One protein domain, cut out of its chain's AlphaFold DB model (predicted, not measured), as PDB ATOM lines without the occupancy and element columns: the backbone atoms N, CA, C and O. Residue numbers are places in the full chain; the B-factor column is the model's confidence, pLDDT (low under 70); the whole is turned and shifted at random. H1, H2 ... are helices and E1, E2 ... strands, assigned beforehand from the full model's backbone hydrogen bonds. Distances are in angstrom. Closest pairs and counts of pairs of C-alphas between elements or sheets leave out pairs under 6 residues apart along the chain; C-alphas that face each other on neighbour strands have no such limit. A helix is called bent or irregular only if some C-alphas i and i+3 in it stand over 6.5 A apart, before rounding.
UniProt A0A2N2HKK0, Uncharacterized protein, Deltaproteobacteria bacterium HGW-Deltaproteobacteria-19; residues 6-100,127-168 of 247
ATOM      1  N   ASP A   6     124.002 194.808 179.342       84.69
ATOM      2  CA  ASP A   6     125.001 195.557 180.124       84.69
ATOM      3  C   ASP A   6     126.114 196.147 179.241       84.69
ATOM      4  O   ASP A   6     126.488 197.306 179.406       84.69
ATOM      5  N   ILE A   7     126.607 195.406 178.240       82.69
ATOM      6  CA  ILE A   7     127.642 195.931 177.335       82.69
ATOM      7  C   ILE A   7     127.089 197.043 176.441       82.69
ATOM      8  O   ILE A   7     127.794 198.017 176.180       82.69
ATOM      9  N   LYS A   8     125.835 196.931 175.984       84.62
ATOM     10  CA  LYS A   8     125.189 198.014 175.226       84.62
ATOM     11  C   LYS A   8     125.060 199.277 176.075       84.62
ATOM     12  O   LYS A   8     125.478 200.332 175.612       84.62
ATOM     13  N   ASP A   9     124.577 199.150 177.313       89.25
ATOM     14  CA  ASP A   9     124.481 200.265 178.268       89.25
ATOM     15  C   ASP A   9     125.844 200.939 178.484       89.25
ATOM     16  O   ASP A   9     125.973 202.158 178.357       89.25
ATOM     17  N   LYS A  10     126.901 200.151 178.728       86.88
ATOM     18  CA  LYS A  10     128.261 200.688 178.888       86.88
ATOM     19  C   LYS A  10     128.744 201.426 177.633       86.88
ATOM     20  O   LYS A  10     129.313 202.511 177.752       86.88
ATOM     21  N   LEU A  11     128.504 200.888 176.433       86.19
ATOM     22  CA  LEU A  11     128.882 201.542 175.173       86.19
ATOM     23  C   LEU A  11     128.115 202.849 174.942       86.19
ATOM     24  O   LEU A  11     128.710 203.835 174.512       86.19
ATOM     25  N   GLU A  12     126.813 202.879 175.222       91.75
ATOM     26  CA  GLU A  12     125.989 204.083 175.085       91.75
ATOM     27  C   GLU A  12     126.462 205.182 176.035       91.75
ATOM     28  O   GLU A  12     126.746 206.302 175.598       91.75
ATOM     29  N   ARG A  13     126.665 204.833 177.306       93.62
ATOM     30  CA  ARG A  13     127.152 205.763 178.326       93.62
ATOM     31  C   ARG A  13     128.556 206.272 178.018       93.62
ATOM     32  O   ARG A  13     128.800 207.479 178.065       93.62
ATOM     33  N   LEU A  14     129.473 205.390 177.614       91.62
ATOM     34  CA  LEU A  14     130.816 205.795 177.191       91.62
ATOM     35  C   LEU A  14     130.770 206.684 175.941       91.62
ATOM     36  O   LEU A  14     131.535 207.643 175.844       91.62
ATOM     37  N   SER A  15     129.867 206.416 174.995       92.00
ATOM     38  CA  SER A  15     129.687 207.260 173.811       92.00
ATOM     39  C   SER A  15     129.284 208.680 174.198       92.00
ATOM     40  O   SER A  15     129.900 209.633 173.721       92.00
ATOM     41  N   VAL A  16     128.284 208.838 175.067       94.75
ATOM     42  CA  VAL A  16     127.849 210.162 175.537       94.75
ATOM     43  C   VAL A  16     128.977 210.854 176.302       94.75
ATOM     44  O   VAL A  16     129.330 211.986 175.971       94.75
ATOM     45  N   LEU A  17     129.604 210.159 177.256       93.56
ATOM     46  CA  LEU A  17     130.680 210.714 178.078       93.56
ATOM     47  C   LEU A  17     131.884 211.145 177.226       93.56
ATOM     48  O   LEU A  17     132.448 212.216 177.441       93.56
ATOM     49  N   SER A  18     132.252 210.355 176.216       92.69
ATOM     50  CA  SER A  18     133.356 210.688 175.311       92.69
ATOM     51  C   SER A  18     133.087 211.969 174.512       92.69
ATOM     52  O   SER A  18     133.922 212.870 174.502       92.69
ATOM     53  N   ILE A  19     131.906 212.092 173.897       91.88
ATOM     54  CA  ILE A  19     131.553 213.193 172.984       91.88
ATOM     55  C   ILE A  19     131.236 214.491 173.726       91.88
ATOM     56  O   ILE A  19     131.574 215.583 173.253       91.88
ATOM     57  N   GLU A  20     130.521 214.383 174.840       94.00
ATOM     58  CA  GLU A  20     130.002 215.538 175.562       94.00
ATOM     59  C   GLU A  20     130.930 215.995 176.679       94.00
ATOM     60  O   GLU A  20     130.861 217.160 177.036       94.00
ATOM     61  N   PHE A  21     131.812 215.141 177.205       94.00
ATOM     62  CA  PHE A  21     132.645 215.494 178.353       94.00
ATOM     63  C   PHE A  21     134.143 215.336 178.071       94.00
ATOM     64  O   PHE A  21     134.855 216.338 178.071       94.00
ATOM     65  N   LEU A  22     134.622 214.122 177.780       93.31
ATOM     66  CA  LEU A  22     136.060 213.814 177.752       93.31
ATOM     67  C   LEU A  22     136.807 214.442 176.566       93.31
ATOM     68  O   LEU A  22     137.879 215.007 176.755       93.31
ATOM     69  N   ASP A  23     136.254 214.390 175.351       92.00
ATOM     70  CA  ASP A  23     136.918 214.940 174.155       92.00
ATOM     71  C   ASP A  23     136.666 216.451 173.964       92.00
ATOM     72  O   ASP A  23     137.137 217.048 172.990       92.00
ATOM     73  N   ARG A  24     135.914 217.092 174.869       91.69
ATOM     74  CA  ARG A  24     135.698 218.546 174.862       91.69
ATOM     75  C   ARG A  24     136.661 219.235 175.818       91.69
ATOM     76  O   ARG A  24     137.015 218.700 176.863       91.69
ATOM     77  N   GLN A  25     137.070 220.448 175.455       91.12
ATOM     78  CA  GLN A  25     137.834 221.310 176.348       91.12
ATOM     79  C   GLN A  25     136.885 222.192 177.144       91.12
ATOM     80  O   GLN A  25     136.053 222.896 176.571       91.12
ATOM     81  N   TRP A  26     137.061 222.176 178.458       91.06
ATOM     82  CA  TRP A  26     136.293 222.987 179.386       91.06
ATOM     83  C   TRP A  26     137.204 223.983 180.084       91.06
ATOM     84  O   TRP A  26     138.358 223.693 180.394       91.06
ATOM     85  N   SER A  27     136.678 225.177 180.326       90.69
ATOM     86  CA  SER A  27     137.342 226.198 181.124       90.69
ATOM     87  C   SER A  27     136.407 226.665 182.226       90.69
ATOM     88  O   SER A  27     135.184 226.615 182.085       90.69
ATOM     89  N   HIS A  28     136.985 227.164 183.318       87.88
ATOM     90  CA  HIS A  28     136.202 227.693 184.432       87.88
ATOM     91  C   HIS A  28     135.254 228.803 183.979       87.88
ATOM     92  O   HIS A  28     134.087 228.795 184.350       87.88
ATOM     93  N   GLY A  29     135.723 229.724 183.131       85.94
ATOM     94  CA  GLY A  29     134.884 230.798 182.595       85.94
ATOM     95  C   GLY A  29     133.712 230.285 181.753       85.94
ATOM     96  O   GLY A  29     132.611 230.813 181.872       85.94
ATOM     97  N   ALA A  30     133.922 229.234 180.952       88.06
ATOM     98  CA  ALA A  30     132.866 228.655 180.121       88.06
ATOM     99  C   ALA A  30     131.772 227.958 180.946       88.06
ATOM    100  O   ALA A  30     130.604 228.032 180.578       88.06
ATOM    101  N   LEU A  31     132.144 227.303 182.053       88.38
ATOM    102  CA  LEU A  31     131.199 226.592 182.919       88.38
ATOM    103  C   LEU A  31     130.514 227.519 183.924       88.38
ATOM    104  O   LEU A  31     129.291 227.574 183.968       88.38
ATOM    105  N   ALA A  32     131.285 228.292 184.694       86.25
ATOM    106  CA  ALA A  32     130.732 229.180 185.715       86.25
ATOM    107  C   ALA A  32     129.878 230.307 185.103       86.25
ATOM    108  O   ALA A  32     128.896 230.736 185.701       86.25
ATOM    109  N   GLY A  33     130.213 230.758 183.887       87.69
ATOM    110  CA  GLY A  33     129.434 231.753 183.146       87.69
ATOM    111  C   GLY A  33     128.162 231.209 182.484       87.69
ATOM    112  O   GLY A  33     127.402 231.993 181.919       87.69
ATOM    113  N   ASN A  34     127.918 229.893 182.526       91.38
ATOM    114  CA  ASN A  34     126.747 229.263 181.919       91.38
ATOM    115  C   ASN A  34     126.171 228.154 182.827       91.38
ATOM    116  O   ASN A  34     126.447 226.970 182.612       91.38
ATOM    117  N   PRO A  35     125.324 228.518 183.810       87.50
ATOM    118  CA  PRO A  35     124.750 227.565 184.760       87.50
ATOM    119  C   PRO A  35     123.950 226.434 184.101       87.50
ATOM    120  O   PRO A  35     123.971 225.306 184.584       87.50
ATOM    121  N   GLY A  36     123.275 226.714 182.980       89.25
ATOM    122  CA  GLY A  36     122.510 225.704 182.244       89.25
ATOM    123  C   GLY A  36     123.403 224.640 181.605       89.25
ATOM    124  O   GLY A  36     123.111 223.451 181.706       89.25
ATOM    125  N   GLU A  37     124.518 225.048 180.992       91.19
ATOM    126  CA  GLU A  37     125.492 224.099 180.437       91.19
ATOM    127  C   GLU A  37     126.216 223.330 181.545       91.19
ATOM    128  O   GLU A  37     126.440 222.129 181.418       91.19
ATOM    129  N   MET A  38     126.532 223.996 182.656       90.38
ATOM    130  CA  MET A  38     127.132 223.353 183.821       90.38
ATOM    131  C   MET A  38     126.228 222.251 184.393       90.38
ATOM    132  O   MET A  38     126.700 221.135 184.599       90.38
ATOM    133  N   GLU A  39     124.935 222.520 184.589       88.62
ATOM    134  CA  GLU A  39     123.987 221.521 185.104       88.62
ATOM    135  C   GLU A  39     123.732 220.394 184.090       88.62
ATOM    136  O   GLU A  39     123.647 219.219 184.460       88.62
ATOM    137  N   ARG A  40     123.702 220.718 182.789       92.38
ATOM    138  CA  ARG A  40     123.655 219.712 181.717       92.38
ATOM    139  C   ARG A  40     124.851 218.765 181.798       92.38
ATOM    140  O   ARG A  40     124.674 217.550 181.743       92.38
ATOM    141  N   LEU A  41     126.065 219.299 181.938       92.00
ATOM    142  CA  LEU A  41     127.277 218.486 182.064       92.00
ATOM    143  C   LEU A  41     127.302 217.690 183.359       92.00
ATOM    144  O   LEU A  41     127.672 216.520 183.329       92.00
ATOM    145  N   ARG A  42     126.868 218.284 184.472       88.06
ATOM    146  CA  ARG A  42     126.700 217.576 185.741       88.06
ATOM    147  C   ARG A  42     125.800 216.360 185.554       88.06
ATOM    148  O   ARG A  42     126.220 215.250 185.855       88.06
ATOM    149  N   THR A  43     124.631 216.535 184.949       89.38
ATOM    150  CA  THR A  43     123.706 215.430 184.649       89.38
ATOM    151  C   THR A  43     124.365 214.361 183.774       89.38
ATOM    152  O   THR A  43     124.325 213.178 184.105       89.38
ATOM    153  N   ILE A  44     125.065 214.771 182.710       92.50
ATOM    154  CA  ILE A  44     125.785 213.847 181.825       92.50
ATOM    155  C   ILE A  44     126.798 213.013 182.606       92.50
ATOM    156  O   ILE A  44     126.815 211.793 182.461       92.50
ATOM    157  N   VAL A  45     127.635 213.636 183.434       90.62
ATOM    158  CA  VAL A  45     128.634 212.903 184.214       90.62
ATOM    159  C   VAL A  45     127.939 212.011 185.252       90.62
ATOM    160  O   VAL A  45     128.282 210.840 185.360       90.62
ATOM    161  N   TRP A  46     126.911 212.494 185.951       88.06
ATOM    162  CA  TRP A  46     126.175 211.712 186.950       88.06
ATOM    163  C   TRP A  46     125.576 210.418 186.380       88.06
ATOM    164  O   TRP A  46     125.781 209.329 186.926       88.06
ATOM    165  N   GLU A  47     124.872 210.519 185.255       89.94
ATOM    166  CA  GLU A  47     124.200 209.389 184.613       89.94
ATOM    167  C   GLU A  47     125.201 208.461 183.909       89.94
ATOM    168  O   GLU A  47     125.150 207.232 184.038       89.94
ATOM    169  N   ASN A  48     126.161 209.037 183.180       93.25
ATOM    170  CA  ASN A  48     127.019 208.268 182.282       93.25
ATOM    171  C   ASN A  48     128.291 207.756 182.957       93.25
ATOM    172  O   ASN A  48     128.777 206.702 182.560       93.25
ATOM    173  N   LEU A  49     128.789 208.392 184.020       90.31
ATOM    174  CA  LEU A  49     129.905 207.869 184.816       90.31
ATOM    175  C   LEU A  49     129.403 206.988 185.964       90.31
ATOM    176  O   LEU A  49     129.782 205.821 186.051       90.31
ATOM    177  N   TRP A  50     128.476 207.498 186.777       87.06
ATOM    178  CA  TRP A  50     128.076 206.859 188.037       87.06
ATOM    179  C   TRP A  50     126.720 206.141 188.017       87.06
ATOM    180  O   TRP A  50     126.303 205.618 189.046       87.06
ATOM    181  N   ARG A  51     126.003 206.077 186.884       85.56
ATOM    182  CA  ARG A  51     124.641 205.487 186.809       85.56
ATOM    183  C   ARG A  51     123.655 206.127 187.795       85.56
ATOM    184  O   ARG A  51     122.785 205.443 188.330       85.56
ATOM    185  N   GLY A  52     123.828 207.407 188.113       73.50
ATOM    186  CA  GLY A  52     123.012 208.062 189.133       73.50
ATOM    187  C   GLY A  52     123.408 207.729 190.583       73.50
ATOM    188  O   GLY A  52     122.746 208.183 191.511       73.50
ATOM    189  N   ARG A  53     124.474 206.949 190.812       71.06
ATOM    190  CA  ARG A  53     124.905 206.476 192.139       71.06
ATOM    191  C   ARG A  53     126.089 207.291 192.658       71.06
ATOM    192  O   ARG A  53     127.222 206.826 192.634       71.06
ATOM    193  N   ILE A  54     125.812 208.510 193.104       69.12
ATOM    194  CA  ILE A  54     126.747 209.316 193.903       69.12
ATOM    195  C   ILE A  54     126.123 209.480 195.285       69.12
ATOM    196  O   ILE A  54     124.896 209.526 195.399       69.12
ATOM    197  N   ASP A  55     126.959 209.539 196.318       62.84
ATOM    198  CA  ASP A  55     126.509 209.867 197.666       62.84
ATOM    199  C   ASP A  55     125.795 211.240 197.653       62.84
ATOM    200  O   ASP A  55     126.399 212.236 197.247       62.84
ATOM    201  N   PRO A  56     124.516 211.332 198.066       57.19
ATOM    202  CA  PRO A  56     123.795 212.607 198.122       57.19
ATOM    203  C   PRO A  56     124.435 213.636 199.070       57.19
ATOM    204  O   PRO A  56     124.125 214.827 198.962       57.19
ATOM    205  N   HIS A  57     125.319 213.194 199.969       58.59
ATOM    206  CA  HIS A  57     126.080 214.027 200.896       58.59
ATOM    207  C   HIS A  57     127.459 214.439 200.364       58.59
ATOM    208  O   HIS A  57     128.207 215.119 201.067       58.59
ATOM    209  N   ASP A  58     127.819 214.057 199.136       67.12
ATOM    210  CA  ASP A  58     129.071 214.487 198.527       67.12
ATOM    211  C   ASP A  58     129.047 216.000 198.266       67.12
ATOM    212  O   ASP A  58     128.419 216.475 197.322       67.12
ATOM    213  N   LEU A  59     129.755 216.763 199.101       63.28
ATOM    214  CA  LEU A  59     129.841 218.224 199.014       63.28
ATOM    215  C   LEU A  59     130.473 218.726 197.707       63.28
ATOM    216  O   LEU A  59     130.254 219.881 197.335       63.28
ATOM    217  N   ASP A  60     131.268 217.902 197.017       63.75
ATOM    218  CA  ASP A  60     131.828 218.267 195.711       63.75
ATOM    219  C   ASP A  60     130.767 218.179 194.612       63.75
ATOM    220  O   ASP A  60     130.838 218.906 193.617       63.75
ATOM    221  N   TRP A  61     129.773 217.304 194.798       68.19
ATOM    222  CA  TRP A  61     128.701 217.088 193.838       68.19
ATOM    223  C   TRP A  61     127.416 217.828 194.180       68.19
ATOM    224  O   TRP A  61     126.707 218.246 193.271       68.19
ATOM    225  N   ASN A  62     127.106 217.993 195.461       66.62
ATOM    226  CA  ASN A  62     125.905 218.621 195.989       66.62
ATOM    227  C   ASN A  62     126.282 219.679 197.046       66.62
ATOM    228  O   ASN A  62     126.011 219.492 198.233       66.62
ATOM    229  N   PRO A  63     126.959 220.773 196.642       62.25
ATOM    230  CA  PRO A  63     127.318 221.830 197.574       62.25
ATOM    231  C   PRO A  63     126.053 222.495 198.120       62.25
ATOM    232  O   PRO A  63     125.182 222.895 197.346       62.25
ATOM    233  N   ASP A  64     125.975 222.641 199.441       59.38
ATOM    234  CA  ASP A  64     124.944 223.430 200.112       59.38
ATOM    235  C   ASP A  64     125.582 224.680 200.753       59.38
ATOM    236  O   ASP A  64     126.438 224.539 201.635       59.38
ATOM    237  N   PRO A  65     125.232 225.907 200.314       62.81
ATOM    238  CA  PRO A  65     124.354 226.228 199.182       62.81
ATOM    239  C   PRO A  65     125.025 225.964 197.816       62.81
ATOM    240  O   PRO A  65     126.257 226.014 197.712       62.81
ATOM    241  N   PRO A  66     124.243 225.744 196.738       68.12
ATOM    242  CA  PRO A  66     124.780 225.448 195.415       68.12
ATOM    243  C   PRO A  66     125.465 226.678 194.812       68.12
ATOM    244  O   PRO A  66     124.828 227.524 194.186       68.12
ATOM    245  N   ALA A  67     126.780 226.780 194.998       78.31
ATOM    246  CA  ALA A  67     127.609 227.811 194.385       78.31
ATOM    247  C   ALA A  67     128.117 227.331 193.010       78.31
ATOM    248  O   ALA A  67     128.878 226.354 192.958       78.31
ATOM    249  N   PRO A  68     127.751 227.995 191.895       80.12
ATOM    250  CA  PRO A  68     128.177 227.598 190.551       80.12
ATOM    251  C   PRO A  68     129.694 227.459 190.395       80.12
ATOM    252  O   PRO A  68     130.176 226.582 189.684       80.12
ATOM    253  N   GLU A  69     130.473 228.272 191.104       81.25
ATOM    254  CA  GLU A  69     131.934 228.229 191.080       81.25
ATOM    255  C   GLU A  69     132.490 226.937 191.690       81.25
ATOM    256  O   GLU A  69     133.502 226.417 191.216       81.25
ATOM    257  N   LEU A  70     131.853 226.409 192.741       77.56
ATOM    258  CA  LEU A  70     132.273 225.155 193.370       77.56
ATOM    259  C   LEU A  70     131.943 223.962 192.472       77.56
ATOM    260  O   LEU A  70     132.808 223.113 192.255       77.56
ATOM    261  N   ILE A  71     130.749 223.954 191.875       80.38
ATOM    262  CA  ILE A  71     130.314 222.907 190.939       80.38
ATOM    263  C   ILE A  71     131.213 222.899 189.695       80.38
ATOM    264  O   ILE A  71     131.714 221.848 189.290       80.38
ATOM    265  N   ALA A  72     131.491 224.071 189.115       85.06
ATOM    266  CA  ALA A  72     132.381 224.197 187.964       85.06
ATOM    267  C   ALA A  72     133.796 223.685 188.276       85.06
ATOM    268  O   ALA A  72     134.387 222.979 187.459       85.06
ATOM    269  N   LYS A  73     134.339 223.994 189.461       83.38
ATOM    270  CA  LYS A  73     135.642 223.472 189.901       83.38
ATOM    271  C   LYS A  73     135.637 221.953 190.051       83.38
ATOM    272  O   LYS A  73     136.577 221.319 189.577       83.38
ATOM    273  N   GLY A  74     134.598 221.380 190.658       81.06
ATOM    274  CA  GLY A  74     134.450 219.928 190.794       81.06
ATOM    275  C   GLY A  74     134.418 219.224 189.435       81.06
ATOM    276  O   GLY A  74     135.202 218.309 189.186       81.06
ATOM    277  N   LEU A  75     133.592 219.720 188.507       86.50
ATOM    278  CA  LEU A  75     133.500 219.187 187.143       86.50
ATOM    279  C   LEU A  75     134.826 219.271 186.385       86.50
ATOM    280  O   LEU A  75     135.204 218.308 185.719       86.50
ATOM    281  N   LEU A  76     135.544 220.392 186.484       88.25
ATOM    282  CA  LEU A  76     136.849 220.548 185.833       88.25
ATOM    283  C   LEU A  76     137.906 219.634 186.429       88.25
ATOM    284  O   LEU A  76     138.719 219.091 185.688       88.25
ATOM    285  N   TYR A  77     137.886 219.448 187.744       84.44
ATOM    286  CA  TYR A  77     138.797 218.525 188.398       84.44
ATOM    287  C   TYR A  77     138.567 217.090 187.902       84.44
ATOM    288  O   TYR A  77     139.513 216.428 187.480       84.44
ATOM    289  N   ILE A  78     137.311 216.623 187.880       85.50
ATOM    290  CA  ILE A  78     136.954 215.295 187.351       85.50
ATOM    291  C   ILE A  78     137.334 215.186 185.874       85.50
ATOM    292  O   ILE A  78     137.895 214.178 185.447       85.50
ATOM    293  N   HIS A  79     137.056 216.231 185.091       90.06
ATOM    294  CA  HIS A  79     137.429 216.286 183.683       90.06
ATOM    295  C   HIS A  79     138.932 216.109 183.506       90.06
ATOM    296  O   HIS A  79     139.351 215.239 182.749       90.06
ATOM    297  N   GLU A  80     139.749 216.873 184.226       86.00
ATOM    298  CA  GLU A  80     141.204 216.801 184.129       86.00
ATOM    299  C   GLU A  80     141.734 215.436 184.574       86.00
ATOM    300  O   GLU A  80     142.568 214.843 183.884       86.00
ATOM    301  N   LEU A  81     141.207 214.910 185.682       83.50
ATOM    302  CA  LEU A  81     141.570 213.603 186.218       83.50
ATOM    303  C   LEU A  81     141.304 212.486 185.204       83.50
ATOM    304  O   LEU A  81     142.193 211.688 184.915       83.50
ATOM    305  N   LEU A  82     140.099 212.440 184.633       86.69
ATOM    306  CA  LEU A  82     139.729 211.400 183.679       86.69
ATOM    307  C   LEU A  82     140.430 211.590 182.336       86.69
ATOM    308  O   LEU A  82     140.912 210.615 181.762       86.69
ATOM    309  N   THR A  83     140.529 212.825 181.838       88.19
ATOM    310  CA  THR A  83     141.126 213.092 180.522       88.19
ATOM    311  C   THR A  83     142.636 212.897 180.518       88.19
ATOM    312  O   THR A  83     143.149 212.063 179.769       88.19
ATOM    313  N   ARG A  84     143.357 213.633 181.373       80.50
ATOM    314  CA  ARG A  84     144.825 213.589 181.436       80.50
ATOM    315  C   ARG A  84     145.334 212.351 182.150       80.50
ATOM    316  O   ARG A  84     146.422 211.888 181.819       80.50
ATOM    317  N   GLY A  85     144.578 211.843 183.120       72.94
ATOM    318  CA  GLY A  85     145.025 210.715 183.923       72.94
ATOM    319  C   GLY A  85     144.811 209.358 183.274       72.94
ATOM    320  O   GLY A  85     145.633 208.472 183.493       72.94
ATOM    321  N   ILE A  86     143.747 209.181 182.478       80.62
ATOM    322  CA  ILE A  86     143.386 207.867 181.920       80.62
ATOM    323  C   ILE A  86     143.088 207.943 180.424       80.62
ATOM    324  O   ILE A  86     143.673 207.199 179.641       80.62
ATOM    325  N   TRP A  87     142.175 208.819 180.010       87.25
ATOM    326  CA  TRP A  87     141.552 208.768 178.689       87.25
ATOM    327  C   TRP A  87     142.531 208.942 177.530       87.25
ATOM    328  O   TRP A  87     142.487 208.184 176.561       87.25
ATOM    329  N   GLU A  88     143.424 209.928 177.613       86.56
ATOM    330  CA  GLU A  88     144.377 210.184 176.532       86.56
ATOM    331  C   GLU A  88     145.402 209.060 176.386       86.56
ATOM    332  O   GLU A  88     145.742 208.673 175.266       86.56
ATOM    333  N   ASP A  89     145.865 208.493 177.498       78.88
ATOM    334  CA  ASP A  89     146.810 207.380 177.468       78.88
ATOM    335  C   ASP A  89     146.117 206.082 177.026       78.88
ATOM    336  O   ASP A  89     146.654 205.368 176.179       78.88
ATOM    337  N   PHE A  90     144.868 205.848 177.446       80.69
ATOM    338  CA  PHE A  90     144.023 204.775 176.916       80.69
ATOM    339  C   PHE A  90     143.870 204.864 175.391       80.69
ATOM    340  O   PHE A  90     144.081 203.874 174.688       80.69
ATOM    341  N   LYS A  91     143.563 206.052 174.849       85.31
ATOM    342  CA  LYS A  91     143.442 206.257 173.397       85.31
ATOM    343  C   LYS A  91     144.760 205.979 172.668       85.31
ATOM    344  O   LYS A  91     144.734 205.366 171.599       85.31
ATOM    345  N   LYS A  92     145.904 206.411 173.212       82.75
ATOM    346  CA  LYS A  92     147.229 206.152 172.617       82.75
ATOM    347  C   LYS A  92     147.549 204.663 172.578       82.75
ATOM    348  O   LYS A  92     147.926 204.164 171.519       82.75
ATOM    349  N   GLU A  93     147.347 203.966 173.693       74.50
ATOM    350  CA  GLU A  93     147.548 202.520 173.768       74.50
ATOM    351  C   GLU A  93     146.625 201.802 172.784       74.50
ATOM    352  O   GLU A  93     147.088 201.026 171.953       74.50
ATOM    353  N   LEU A  94     145.334 202.140 172.759       77.75
ATOM    354  CA  LEU A  94     144.386 201.530 171.830       77.75
ATOM    355  C   LEU A  94     144.794 201.718 170.357       77.75
ATOM    356  O   LEU A  94     144.669 200.784 169.561       77.75
ATOM    357  N   LYS A  95     145.312 202.894 169.972       79.38
ATOM    358  CA  LYS A  95     145.866 203.109 168.621       79.38
ATOM    359  C   LYS A  95     147.078 202.232 168.353       79.38
ATOM    360  O   LYS A  95     147.144 201.612 167.293       79.38
ATOM    361  N   TYR A  96     148.024 202.193 169.288       74.12
ATOM    362  CA  TYR A  96     149.233 201.383 169.168       74.12
ATOM    363  C   TYR A  96     148.888 199.901 168.984       74.12
ATOM    364  O   TYR A  96     149.404 199.243 168.078       74.12
ATOM    365  N   TRP A  97     147.938 199.399 169.767       67.44
ATOM    366  CA  TRP A  97     147.420 198.041 169.655       67.44
ATOM    367  C   TRP A  97     146.809 197.749 168.295       67.44
ATOM    368  O   TRP A  97     147.161 196.749 167.670       67.44
ATOM    369  N   LYS A  98     145.941 198.635 167.796       69.44
ATOM    370  CA  LYS A  98     145.315 198.460 166.479       69.44
ATOM    371  C   LYS A  98     146.313 198.560 165.323       69.44
ATOM    372  O   LYS A  98     146.087 197.946 164.287       69.44
ATOM    373  N   ALA A  99     147.407 199.301 165.491       72.19
ATOM    374  CA  ALA A  99     148.470 199.398 164.492       72.19
ATOM    375  C   ALA A  99     149.411 198.180 164.492       72.19
ATOM    376  O   ALA A  99     149.904 197.788 163.437       72.19
ATOM    377  N   THR A 100     149.672 197.586 165.661       63.00
ATOM    378  CA  THR A 100     150.619 196.464 165.816       63.00
ATOM    379  C   THR A 100     149.978 195.090 165.663       63.00
ATOM    380  O   THR A 100     150.647 194.148 165.243       63.00
ATOM    381  N   ILE A 127     148.396 205.294 184.975       51.00
ATOM    382  CA  ILE A 127     147.463 206.355 185.367       51.00
ATOM    383  C   ILE A 127     148.252 207.471 186.059       51.00
ATOM    384  O   ILE A 127     148.934 207.231 187.057       51.00
ATOM    385  N   LYS A 128     148.186 208.690 185.518       52.97
ATOM    386  CA  LYS A 128     148.855 209.866 186.092       52.97
ATOM    387  C   LYS A 128     147.843 210.725 186.835       52.97
ATOM    388  O   LYS A 128     146.880 211.196 186.245       52.97
ATOM    389  N   PHE A 129     148.083 210.981 188.112       52.47
ATOM    390  CA  PHE A 129     147.244 211.891 188.886       52.47
ATOM    391  C   PHE A 129     147.716 213.342 188.684       52.47
ATOM    392  O   PHE A 129     148.915 213.610 188.805       52.47
ATOM    393  N   PRO A 130     146.819 214.289 188.357       45.66
ATOM    394  CA  PRO A 130     147.161 215.703 188.332       45.66
ATOM    395  C   PRO A 130     147.382 216.211 189.768       45.66
ATOM    396  O   PRO A 130     146.441 216.310 190.549       45.66
ATOM    397  N   GLY A 131     148.637 216.536 190.099       50.44
ATOM    398  CA  GLY A 131     149.053 217.047 191.411       50.44
ATOM    399  C   GLY A 131     149.220 215.941 192.460       50.44
ATOM    400  O   GLY A 131     148.305 215.174 192.726       50.44
ATOM    401  N   GLU A 132     150.391 215.862 193.093       48.69
ATOM    402  CA  GLU A 132     150.755 214.812 194.067       48.69
ATOM    403  C   GLU A 132     149.981 214.868 195.405       48.69
ATOM    404  O   GLU A 132     150.271 214.112 196.328       48.69
ATOM    405  N   PHE A 133     148.961 215.723 195.523       46.34
ATOM    406  CA  PHE A 133     148.142 215.863 196.723       46.34
ATOM    407  C   PHE A 133     146.668 215.726 196.363       46.34
ATOM    408  O   PHE A 133     146.083 216.614 195.745       46.34
ATOM    409  N   MET A 134     146.058 214.617 196.781       50.22
ATOM    410  CA  MET A 134     144.615 214.426 196.703       50.22
ATOM    411  C   MET A 134     144.008 214.769 198.072       50.22
ATOM    412  O   MET A 134     144.101 213.957 198.997       50.22
ATOM    413  N   PRO A 135     143.442 215.974 198.261       44.47
ATOM    414  CA  PRO A 135     142.806 216.323 199.522       44.47
ATOM    415  C   PRO A 135     141.578 215.430 199.734       44.47
ATOM    416  O   PRO A 135     140.656 215.425 198.925       44.47
ATOM    417  N   VAL A 136     141.574 214.665 200.827       44.44
ATOM    418  CA  VAL A 136     140.407 213.895 201.269       44.44
ATOM    419  C   VAL A 136     139.607 214.788 202.205       44.44
ATOM    420  O   VAL A 136     140.104 215.176 203.264       44.44
ATOM    421  N   ARG A 137     138.379 215.133 201.817       46.97
ATOM    422  CA  ARG A 137     137.472 215.869 202.699       46.97
ATOM    423  C   ARG A 137     136.890 214.905 203.725       46.97
ATOM    424  O   ARG A 137     136.580 213.762 203.398       46.97
ATOM    425  N   CYS A 138     136.745 215.362 204.963       38.19
ATOM    426  CA  CYS A 138     135.988 214.636 205.972       38.19
ATOM    427  C   CYS A 138     135.067 215.579 206.746       38.19
ATOM    428  O   CYS A 138     135.409 216.746 206.943       38.19
ATOM    429  N   SER A 139     133.907 215.078 207.164       39.91
ATOM    430  CA  SER A 139     133.049 215.712 208.168       39.91
ATOM    431  C   SER A 139     132.989 214.830 209.409       39.91
ATOM    432  O   SER A 139     133.232 213.624 209.347       39.91
ATOM    433  N   VAL A 140     132.696 215.440 210.554       36.50
ATOM    434  CA  VAL A 140     132.464 214.721 211.806       36.50
ATOM    435  C   VAL A 140     131.051 215.047 212.261       36.50
ATOM    436  O   VAL A 140     130.804 216.129 212.787       36.50
ATOM    437  N   GLU A 141     130.123 214.120 212.038       40.41
ATOM    438  CA  GLU A 141     128.720 214.243 212.440       40.41
ATOM    439  C   GLU A 141     128.346 213.090 213.373       40.41
ATOM    440  O   GLU A 141     128.710 211.936 213.153       40.41
ATOM    441  N   GLY A 142     127.665 213.401 214.482       45.09
ATOM    442  CA  GLY A 142     127.187 212.385 215.428       45.09
ATOM    443  C   GLY A 142     128.280 211.494 216.043       45.09
ATOM    444  O   GLY A 142     127.993 210.364 216.422       45.09
ATOM    445  N   GLY A 143     129.532 211.963 216.120       44.28
ATOM    446  CA  GLY A 143     130.669 211.163 216.601       44.28
ATOM    447  C   GLY A 143     131.262 210.204 215.561       44.28
ATOM    448  O   GLY A 143     132.141 209.414 215.901       44.28
ATOM    449  N   THR A 144     130.824 210.290 214.304       30.59
ATOM    450  CA  THR A 144     131.318 209.474 213.190       30.59
ATOM    451  C   THR A 144     132.086 210.358 212.210       30.59
ATOM    452  O   THR A 144     131.649 211.461 211.887       30.59
ATOM    453  N   ILE A 145     133.256 209.899 211.754       45.34
ATOM    454  CA  ILE A 145     134.034 210.582 210.713       45.34
ATOM    455  C   ILE A 145     133.558 210.061 209.357       45.34
ATOM    456  O   ILE A 145     133.733 208.881 209.049       45.34
ATOM    457  N   HIS A 146     132.987 210.939 208.544       42.84
ATOM    458  CA  HIS A 146     132.595 210.654 207.169       42.84
ATOM    459  C   HIS A 146     133.696 211.154 206.240       42.84
ATOM    460  O   HIS A 146     134.064 212.323 206.301       42.84
ATOM    461  N   PHE A 147     134.251 210.283 205.399       47.03
ATOM    462  CA  PHE A 147     135.223 210.668 204.374       47.03
ATOM    463  C   PHE A 147     134.508 210.799 203.029       47.03
ATOM    464  O   PHE A 147     133.866 209.851 202.590       47.03
ATOM    465  N   PHE A 148     134.675 211.934 202.355       51.66
ATOM    466  CA  PHE A 148     134.132 212.191 201.021       51.66
ATOM    467  C   PHE A 148     135.272 212.095 200.003       51.66
ATOM    468  O   PHE A 148     136.306 212.759 200.151       51.66
ATOM    469  N   ARG A 149     135.128 211.218 199.002       55.41
ATOM    470  CA  ARG A 149     136.167 210.943 197.994       55.41
ATOM    471  C   ARG A 149     135.598 210.879 196.570       55.41
ATOM    472  O   ARG A 149     135.838 209.916 195.848       55.41
ATOM    473  N   SER A 150     134.940 211.953 196.137       55.62
ATOM    474  CA  SER A 150     134.429 212.137 194.763       55.62
ATOM    475  C   SER A 150     135.475 211.822 193.672       55.62
ATOM    476  O   SER A 150     135.186 211.243 192.623       55.62
ATOM    477  N   THR A 151     136.735 212.157 193.954       55.81
ATOM    478  CA  THR A 151     137.881 212.049 193.047       55.81
ATOM    479  C   THR A 151     138.453 210.636 192.962       55.81
ATOM    480  O   THR A 151     138.889 210.221 191.888       55.81
ATOM    481  N   VAL A 152     138.405 209.871 194.061       56.72
ATOM    482  CA  VAL A 152     138.802 208.455 194.054       56.72
ATOM    483  C   VAL A 152     137.750 207.622 193.378       56.72
ATOM    484  O   VAL A 152     138.155 206.679 192.731       56.72
ATOM    485  N   ASP A 153     136.465 207.965 193.463       72.12
ATOM    486  CA  ASP A 153     135.397 207.135 192.897       72.12
ATOM    487  C   ASP A 153     135.177 207.373 191.398       72.12
ATOM    488  O   ASP A 153     134.711 206.475 190.694       72.12
ATOM    489  N   ALA A 154     135.575 208.536 190.867       79.62
ATOM    490  CA  ALA A 154     135.518 208.813 189.432       79.62
ATOM    491  C   ALA A 154     136.366 207.824 188.609       79.62
ATOM    492  O   ALA A 154     135.934 207.367 187.551       79.62
ATOM    493  N   ILE A 155     137.564 207.467 189.090       79.69
ATOM    494  CA  ILE A 155     138.476 206.559 188.376       79.69
ATOM    495  C   ILE A 155     137.941 205.116 188.332       79.69
ATOM    496  O   ILE A 155     137.787 204.600 187.230       79.69
ATOM    497  N   PRO A 156     137.619 204.443 189.453       79.25
ATOM    498  CA  PRO A 156     136.987 203.132 189.482       79.25
ATOM    499  C   PRO A 156     135.681 203.095 188.698       79.25
ATOM    500  O   PRO A 156     135.480 202.142 187.954       79.25
ATOM    501  N   ALA A 157     134.830 204.126 188.788       85.81
ATOM    502  CA  ALA A 157     133.609 204.195 187.983       85.81
ATOM    503  C   ALA A 157     133.924 204.227 186.479       85.81
ATOM    504  O   ALA A 157     133.281 203.540 185.683       85.81
ATOM    505  N   PHE A 158     134.955 204.976 186.083       85.94
ATOM    506  CA  PHE A 158     135.401 205.017 184.696       85.94
ATOM    507  C   PHE A 158     136.038 203.697 184.242       85.94
ATOM    508  O   PHE A 158     135.789 203.239 183.128       85.94
ATOM    509  N   LEU A 159     136.830 203.049 185.098       82.00
ATOM    510  CA  LEU A 159     137.431 201.748 184.811       82.00
ATOM    511  C   LEU A 159     136.370 200.650 184.698       82.00
ATOM    512  O   LEU A 159     136.448 199.856 183.764       82.00
ATOM    513  N   ASP A 160     135.352 200.639 185.564       84.75
ATOM    514  CA  ASP A 160     134.203 199.734 185.434       84.75
ATOM    515  C   ASP A 160     133.459 199.979 184.114       84.75
ATOM    516  O   ASP A 160     133.105 199.030 183.414       84.75
ATOM    517  N   LEU A 161     133.292 201.241 183.701       86.75
ATOM    518  CA  LEU A 161     132.681 201.571 182.411       86.75
ATOM    519  C   LEU A 161     133.471 200.995 181.223       86.75
ATOM    520  O   LEU A 161     132.864 200.537 180.257       86.75
ATOM    521  N   LEU A 162     134.806 200.990 181.291       81.62
ATOM    522  CA  LEU A 162     135.674 200.420 180.254       81.62
ATOM    523  C   LEU A 162     135.784 198.890 180.329       81.62
ATOM    524  O   LEU A 162     136.026 198.229 179.315       81.62
ATOM    525  N   GLN A 163     135.628 198.316 181.520       77.00
ATOM    526  CA  GLN A 163     135.857 196.901 181.765       77.00
ATOM    527  C   GLN A 163     134.873 196.023 180.986       77.00
ATOM    528  O   GLN A 163     133.651 196.167 181.075       77.00
ATOM    529  N   GLY A 164     135.429 195.056 180.252       70.25
ATOM    530  CA  GLY A 164     134.665 194.077 179.478       70.25
ATOM    531  C   GLY A 164     134.150 194.592 178.132       70.25
ATOM    532  O   GLY A 164     133.503 193.832 177.414       70.25
ATOM    533  N   LEU A 165     134.443 195.846 177.760       76.00
ATOM    534  CA  LEU A 165     134.025 196.383 176.470       76.00
ATOM    535  C   LEU A 165     134.747 195.698 175.294       76.00
ATOM    536  O   LEU A 165     135.970 195.530 175.322       76.00
ATOM    537  N   PRO A 166     134.025 195.351 174.213       74.31
ATOM    538  CA  PRO A 166     134.634 194.797 173.009       74.31
ATOM    539  C   PRO A 166     135.432 195.867 172.244       74.31
ATOM    540  O   PRO A 166     134.889 196.893 171.833       74.31
ATOM    541  N   LEU A 167     136.713 195.598 171.966       75.75
ATOM    542  CA  LEU A 167     137.612 196.523 171.247       75.75
ATOM    543  C   LEU A 167     137.143 196.860 169.820       75.75
ATOM    544  O   LEU A 167     137.478 197.920 169.281       75.75
ATOM    545  N   ASP A 168     136.340 195.983 169.220       72.81
ATOM    546  CA  ASP A 168     135.692 196.171 167.918       72.81
ATOM    547  C   ASP A 168     134.560 197.195 167.932       72.81
ATOM    548  O   ASP A 168     133.902 197.372 166.916       72.81
TER     549      ASP A 168
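Overview. This is residues 6 to 100 and 127 to 168 of the 247 residues of an uncharacterized protein of Deltaproteobacteria bacterium HGW-Deltaproteobacteria-19 (UniProt A0A2N2HKK0). What does the model look like? Four mostly crossed helices, H1, H3, H4a and H5, make a core in which each touches the other three, and the small H2 packs on H4a. H4b, the second arm of the bent helix H4, reaches one end of the long axis, and the E1-E2 hairpin lies at the other, where residues 140 to 145 stick out. What is it made of? The printed part has 137 residues with five named helices and two named strands, in the order H1, H2, H3, H4, E1, E2, H5, and is mostly helix; the sheet E1 - E2 is antiparallel. How large is it? It is compact, with a radius of gyration of the C-alphas of 16.0 A, and elongated, spanning 55 by 35 by 32 A.

Along the chain. Where is the sheet? E1 is residues 137 to 141, 13.2 A long, and E2 is residues 144 to 148, 12.8 A. Where is the longest helix? By its hydrogen bonds H4 was assigned as one helix, residues 68 to 100, but it is bent: C-alphas 85 and 88 are 7.4 A apart. Its arms are H4a, residues 68 to 85, 24.8 A, and H4b, residues 88 to 100, 18.5 A, ending at C-alpha 100 (150.619, 196.464, 165.816). Where are the others? H1, residues 6 to 22, 21.5 A, begins at C-alpha 6 (125.001, 195.557, 180.124) and is only just irregular, with C-alphas 19 and 22 at 6.6 A. H2 is residues 28 to 32, H3 residues 35 to 50, 21.2 A, and H5 residues 150 to 162, 18.7 A, ending at C-alpha 162 (135.674, 200.420, 180.254).

Arrangement. How do the strands pair? E1 and E2 form an antiparallel hairpin, with N 139 and O 146 within hydrogen-bond range at 2.9 A. How do the helices meet? H3 touches H1 at a shallow tilt of 32 degrees, opposite ways, the closest C-alphas being those of Arg 13 and Asn 48, 4.7 A. H5 touches H4a, with residues 78 to 82 of H4a alone, at a steep tilt of 47 degrees, the same way; C-alphas 78 and 151 are closest, 6.6 A. H2 touches H4a, closest at C-alphas 32 and 69, 5.6 A, while H4b touches no helix. Are the helix backbones complete? Each O i to N i+4 pair is within hydrogen-bond range in H2, H3, H4a and H4b, against 12 of 13 in H1 and 7 of 9 in H5.

Size, cuts and confidence. What is missing? Residues 101 to 126 are not printed, and C-alphas 100 and 127 are 22.1 A apart across the cut. Which link is long? H3 to H4, 17 residues. Where is confidence low? The pLDDT is under 70 at residues 54 to 66, 97 to 98, 100 and 127 to 152.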